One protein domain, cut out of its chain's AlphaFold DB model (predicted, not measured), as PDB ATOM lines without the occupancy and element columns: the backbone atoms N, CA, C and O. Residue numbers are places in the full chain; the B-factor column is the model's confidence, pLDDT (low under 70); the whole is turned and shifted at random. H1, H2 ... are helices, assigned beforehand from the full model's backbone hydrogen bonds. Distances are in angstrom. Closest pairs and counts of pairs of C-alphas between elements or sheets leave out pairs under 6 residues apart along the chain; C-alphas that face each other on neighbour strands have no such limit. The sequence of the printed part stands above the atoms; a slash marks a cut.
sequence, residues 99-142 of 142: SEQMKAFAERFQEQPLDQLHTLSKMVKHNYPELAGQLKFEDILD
ATOM      1  N   SER A  99      24.882  -7.106  29.595       83.19
ATOM      2  CA  SER A  99      23.930  -7.520  28.564       83.19
ATOM      3  C   SER A  99      24.329  -7.009  27.178       83.19
ATOM      4  O   SER A  99      24.292  -7.756  26.202       83.19
ATOM      5  N   GLU A 100      24.785  -5.762  27.069       85.56
ATOM      6  CA  GLU A 100      25.197  -5.158  25.793       85.56
ATOM      7  C   GLU A 100      26.431  -5.861  25.233       85.56
ATOM      8  O   GLU A 100      26.521  -6.105  24.030       85.56
ATOM      9  N   GLN A 101      27.375  -6.232  26.103       86.62
ATOM     10  CA  GLN A 101      28.573  -6.950  25.690       86.62
ATOM     11  C   GLN A 101      28.237  -8.368  25.213       86.62
ATOM     12  O   GLN A 101      28.780  -8.810  24.198       86.62
ATOM     13  N   MET A 102      27.323  -9.060  25.904       88.06
ATOM     14  CA  MET A 102      26.813 -10.361  25.468       88.06
ATOM     15  C   MET A 102      26.065 -10.249  24.135       88.06
ATOM     16  O   MET A 102      26.300 -11.055  23.239       88.06
ATOM     17  N   LYS A 103      25.225  -9.223  23.960       85.88
ATOM     18  CA  LYS A 103      24.503  -8.961  22.709       85.88
ATOM     19  C   LYS A 103      25.462  -8.712  21.543       85.88
ATOM     20  O   LYS A 103      25.388  -9.413  20.538       85.88
ATOM     21  N   ALA A 104      26.421  -7.802  21.704       85.94
ATOM     22  CA  ALA A 104      27.424  -7.501  20.681       85.94
ATOM     23  C   ALA A 104      28.334  -8.704  20.376       85.94
ATOM     24  O   ALA A 104      28.873  -8.848  19.276       85.94
ATOM     25  N   PHE A 105      28.567  -9.575  21.359       86.69
ATOM     26  CA  PHE A 105      29.240 -10.846  21.129       86.69
ATOM     27  C   PHE A 105      28.361 -11.806  20.326       86.69
ATOM     28  O   PHE A 105      28.845 -12.369  19.351       86.69
ATOM     29  N   ALA A 106      27.086 -11.949  20.692       84.56
ATOM     30  CA  ALA A 106      26.142 -12.825  20.017       84.56
ATOM     31  C   ALA A 106      25.944 -12.443  18.547       84.56
ATOM     32  O   ALA A 106      26.025 -13.319  17.695       84.56
ATOM     33  N   GLU A 107      25.781 -11.151  18.251       83.75
ATOM     34  CA  GLU A 107      25.659 -10.613  16.889       83.75
ATOM     35  C   GLU A 107      26.883 -10.963  16.027       83.75
ATOM     36  O   GLU A 107      26.736 -11.453  14.912       83.75
ATOM     37  N   ARG A 108      28.099 -10.822  16.570       78.88
ATOM     38  CA  ARG A 108      29.341 -11.214  15.874       78.88
ATOM     39  C   ARG A 108      29.514 -12.727  15.734       78.88
ATOM     40  O   ARG A 108      30.270 -13.183  14.882       78.88
ATOM     41  N   PHE A 109      28.871 -13.506  16.598       74.88
ATOM     42  CA  PHE A 109      28.975 -14.964  16.623       74.88
ATOM     43  C   PHE A 109      27.949 -15.669  15.729       74.88
ATOM     44  O   PHE A 109      28.028 -16.890  15.608       74.88
ATOM     45  N   GLN A 110      27.032 -14.940  15.081       67.31
ATOM     46  CA  GLN A 110      25.985 -15.518  14.224       67.31
ATOM     47  C   GLN A 110      26.531 -16.311  13.025       67.31
ATOM     48  O   GLN A 110      25.861 -17.210  12.534       67.31
ATOM     49  N   GLU A 111      27.770 -16.049  12.599       63.88
ATOM     50  CA  GLU A 111      28.423 -16.745  11.479       63.88
ATOM     51  C   GLU A 111      29.183 -18.025  11.900       63.88
ATOM     52  O   GLU A 111      29.848 -18.665  11.085       63.88
ATOM     53  N   GLN A 112      29.140 -18.406  13.183       67.25
ATOM     54  CA  GLN A 112      29.851 -19.580  13.704       67.25
ATOM     55  C   GLN A 112      29.036 -20.883  13.555       67.25
ATOM     56  O   GLN A 112      27.813 -20.846  13.442       67.25
ATOM     57  N   PRO A 113      29.682 -22.069  13.606       66.12
ATOM     58  CA  PRO A 113      28.987 -23.357  13.502       66.12
ATOM     59  C   PRO A 113      27.845 -23.531  14.521       66.12
ATOM     60  O   PRO A 113      28.001 -23.144  15.682       66.12
ATOM     61  N   LEU A 114      26.756 -24.209  14.123       62.38
ATOM     62  CA  LEU A 114      25.511 -24.432  14.896       62.38
ATOM     63  C   LEU A 114      25.733 -24.842  16.366       62.38
ATOM     64  O   LEU A 114      25.096 -24.328  17.283       62.38
ATOM     65  N   ASP A 115      26.708 -25.717  16.615       62.59
ATOM     66  CA  ASP A 115      27.094 -26.184  17.954       62.59
ATOM     67  C   ASP A 115      27.492 -25.041  18.915       62.59
ATOM     68  O   ASP A 115      27.285 -25.108  20.135       62.59
ATOM     69  N   GLN A 116      28.103 -23.984  18.370       73.94
ATOM     70  CA  GLN A 116      28.477 -22.786  19.117       73.94
ATOM     71  C   GLN A 116      27.270 -21.883  19.368       73.94
ATOM     72  O   GLN A 116      27.176 -21.308  20.450       73.94
ATOM     73  N   LEU A 117      26.325 -21.826  18.428       78.88
ATOM     74  CA  LEU A 117      25.087 -21.058  18.556       78.88
ATOM     75  C   LEU A 117      24.159 -21.648  19.626       78.88
ATOM     76  O   LEU A 117      23.626 -20.900  20.441       78.88
ATOM     77  N   HIS A 118      24.057 -22.979  19.736       82.94
ATOM     78  CA  HIS A 118      23.330 -23.621  20.844       82.94
ATOM     79  C   HIS A 118      23.946 -23.314  22.206       82.94
ATOM     80  O   HIS A 118      23.253 -23.029  23.183       82.94
ATOM     81  N   THR A 119      25.278 -23.364  22.277       85.56
ATOM     82  CA  THR A 119      26.008 -23.039  23.507       85.56
ATOM     83  C   THR A 119      25.777 -21.577  23.895       85.56
ATOM     84  O   THR A 119      25.462 -21.296  25.048       85.56
ATOM     85  N   LEU A 120      25.850 -20.662  22.924       84.75
ATOM     86  CA  LEU A 120      25.576 -19.242  23.109       84.75
ATOM     87  C   LEU A 120      24.130 -18.987  23.553       84.75
ATOM     88  O   LEU A 120      23.921 -18.261  24.517       84.75
ATOM     89  N   SER A 121      23.141 -19.622  22.921       84.50
ATOM     90  CA  SER A 121      21.730 -19.492  23.304       84.50
ATOM     91  C   SER A 121      21.500 -19.910  24.759       84.50
ATOM     92  O   SER A 121      20.824 -19.209  25.510       84.50
ATOM     93  N   LYS A 122      22.122 -21.011  25.200       86.00
ATOM     94  CA  LYS A 122      22.052 -21.456  26.602       86.00
ATOM     95  C   LYS A 122      22.747 -20.495  27.559       86.00
ATOM     96  O   LYS A 122      22.177 -20.190  28.600       86.00
ATOM     97  N   MET A 123      23.927 -19.987  27.196       87.75
ATOM     98  CA  MET A 123      24.614 -18.949  27.973       87.75
ATOM     99  C   MET A 123      23.739 -17.696  28.120       87.75
ATOM    100  O   MET A 123      23.616 -17.181  29.226       87.75
ATOM    101  N   VAL A 124      23.096 -17.232  27.042       85.94
ATOM    102  CA  VAL A 124      22.192 -16.073  27.076       85.94
ATOM    103  C   VAL A 124      20.975 -16.357  27.948       85.94
ATOM    104  O   VAL A 124      20.725 -15.609  28.880       85.94
ATOM    105  N   LYS A 125      20.246 -17.455  27.711       85.12
ATOM    106  CA  LYS A 125      19.047 -17.804  28.492       85.12
ATOM    107  C   LYS A 125      19.332 -17.926  29.988       85.12
ATOM    108  O   LYS A 125      18.474 -17.584  30.791       85.12
ATOM    109  N   HIS A 126      20.513 -18.431  30.346       83.75
ATOM    110  CA  HIS A 126      20.890 -18.633  31.738       83.75
ATOM    111  C   HIS A 126      21.343 -17.339  32.433       83.75
ATOM    112  O   HIS A 126      20.944 -17.097  33.563       83.75
ATOM    113  N   ASN A 127      22.153 -16.509  31.765       81.19
ATOM    114  CA  ASN A 127      22.795 -15.351  32.404       81.19
ATOM    115  C   ASN A 127      22.123 -14.002  32.090       81.19
ATOM    116  O   ASN A 127      22.314 -13.049  32.836       81.19
ATOM    117  N   TYR A 128      21.377 -13.913  30.985       83.25
ATOM    118  CA  TYR A 128      20.754 -12.689  30.459       83.25
ATOM    119  C   TYR A 128      19.367 -13.007  29.861       83.25
ATOM    120  O   TYR A 128      19.165 -12.882  28.643       83.25
ATOM    121  N   PRO A 129      18.408 -13.495  30.669       81.19
ATOM    122  CA  PRO A 129      17.099 -13.938  30.182       81.19
ATOM    123  C   PRO A 129      16.332 -12.845  29.422       81.19
ATOM    124  O   PRO A 129      15.600 -13.148  28.483       81.19
ATOM    125  N   GLU A 130      16.549 -11.572  29.750       80.81
ATOM    126  CA  GLU A 130      15.980 -10.413  29.058       80.81
ATOM    127  C   GLU A 130      16.412 -10.295  27.587       80.81
ATOM    128  O   GLU A 130      15.682  -9.734  26.766       80.81
ATOM    129  N   LEU A 131      17.575 -10.853  27.229       79.25
ATOM    130  CA  LEU A 131      18.079 -10.888  25.855       79.25
ATOM    131  C   LEU A 131      17.554 -12.090  25.064       79.25
ATOM    132  O   LEU A 131      17.608 -12.075  23.833       79.25
ATOM    133  N   ALA A 132      17.043 -13.126  25.736       73.31
ATOM    134  CA  ALA A 132      16.656 -14.381  25.094       73.31
ATOM    135  C   ALA A 132      15.508 -14.223  24.084       73.31
ATOM    136  O   ALA A 132      15.486 -14.951  23.101       73.31
ATOM    137  N   GLY A 133      14.592 -13.271  24.305       66.25
ATOM    138  CA  GLY A 133      13.514 -12.938  23.362       66.25
ATOM    139  C   GLY A 133      13.865 -11.837  22.353       66.25
ATOM    140  O   GLY A 133      13.074 -11.548  21.462       66.25
ATOM    141  N   GLN A 134      15.025 -11.188  22.497       68.56
ATOM    142  CA  GLN A 134      15.477 -10.119  21.592       68.56
ATOM    143  C   GLN A 134      16.434 -10.640  20.521       68.56
ATOM    144  O   GLN A 134      16.494 -10.115  19.409       68.56
ATOM    145  N   LEU A 135      17.216 -11.655  20.876       66.56
ATOM    146  CA  LEU A 135      18.117 -12.328  19.963       66.56
ATOM    147  C   LEU A 135      17.330 -13.417  19.234       66.56
ATOM    148  O   LEU A 135      16.871 -14.374  19.853       66.56
ATOM    149  N   LYS A 136      17.192 -13.274  17.910       63.06
ATOM    150  CA  LYS A 136      16.608 -14.294  17.028       63.06
ATOM    151  C   LYS A 136      17.533 -15.516  16.964       63.06
ATOM    152  O   LYS A 136      18.303 -15.681  16.027       63.06
ATOM    153  N   PHE A 137      17.506 -16.342  18.005       59.09
ATOM    154  CA  PHE A 137      18.115 -17.676  18.003       59.09
ATOM    155  C   PHE A 137      17.155 -18.744  17.461       59.09
ATOM    156  O   PHE A 137      17.544 -19.904  17.342       59.09
ATOM    157  N   GLU A 138      15.905 -18.353  17.198       49.75
ATOM    158  CA  GLU A 138      14.757 -19.228  16.941       49.75
ATOM    159  C   GLU A 138      14.898 -20.053  15.654       49.75
ATOM    160  O   GLU A 138      14.371 -21.152  15.602       49.75
ATOM    161  N   ASP A 139      15.724 -19.632  14.693       45.03
ATOM    162  CA  ASP A 139      15.920 -20.371  13.434       45.03
ATOM    163  C   ASP A 139      17.047 -21.429  13.486       45.03
ATOM    164  O   ASP A 139      17.334 -22.089  12.491       45.03
ATOM    165  N   ILE A 140      17.748 -21.571  14.620       48.66
ATOM    166  CA  ILE A 140      18.975 -22.392  14.727       48.66
ATOM    167  C   ILE A 140      18.762 -23.677  15.549       48.66
ATOM    168  O   ILE A 140      19.638 -24.544  15.583       48.66
ATOM    169  N   LEU A 141      17.633 -23.796  16.253       45.44
ATOM    170  CA  LEU A 141      17.428 -24.809  17.295       45.44
ATOM    171  C   LEU A 141      16.228 -25.741  17.084       45.44
ATOM    172  O   LEU A 141      15.951 -26.518  18.001       45.44
ATOM    173  N   ASP A 142      15.592 -25.699  15.911       40.03
ATOM    174  CA  ASP A 142      14.633 -26.723  15.468       40.03
ATOM    175  C   ASP A 142      15.333 -27.878  14.729       40.03
ATOM    176  O   ASP A 142      16.188 -27.609  13.850       40.03
TER     177      ASP A 142
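What this domain is: This is residues 99 to 142 of the 142 residues of an uncharacterized protein of Acidobacteria bacterium 13_1_20CM_3_53_8 (UniProt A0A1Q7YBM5). Two helices, H2 and H1, run side by side in opposite directions, joined by a tight turn at one end. Beyond the other end of H2 the chain folds back into the short helix H3, whose centre makes a triangle with those of H1 and H2, and residues 133 to 142 then run back as a tail without a named element. The printed part has 44 residues with three named helices, H1, H2 and H3 in chain order, and no named strand; its class is all helix. It is compact, with a radius of gyration of the C-alphas of 9.3 A, and rounded, spanning 22 by 19 by 14 A.

Where its parts are: H2, the longest helix, covers residues 114 to 127 and measures 19.9 A from C-alpha 114 at (25.511, -24.432, 14.896) to C-alpha 127 at (22.795, -15.351, 32.404). H1 covers residues 99 to 109 and measures 14.9 A, beginning with C-alpha 99 at (23.930, -7.520, 28.564). H3 covers residues 129 to 132 and ends with C-alpha 132 at (16.656, -14.381, 25.094).

How they stand to each other: H2 and H1 form a helical hairpin, at a shallow tilt of 5 degrees, opposite ways. They only just touch, with 3 pairs of C-alphas within 8 A; the closest are those of Ala 106 and Leu 120, 7.1 A apart. H2 touches H3 with residues 121 to 125 alone, and the closest C-alphas are those of Lys 125 and Ala 132, at 5.4 A. H1 and H3 are close but not clearly touching, their closest C-alphas being those of Ser 99 and Leu 131, at 7.3 A. In H1 and H2 every O i to N i+4 pair is within hydrogen-bond range; H3 is too short for such a pair.

The domain as a whole: The C-alphas of Gln 101 and Asp 142, the two farthest apart, are 26.3 A apart. The printed part has no cut and ends at the chain's last residue; both links between helices are tight. Mean pLDDT of the printed part is 74.2, with residues 110 to 115 and 133 to 142 under 70.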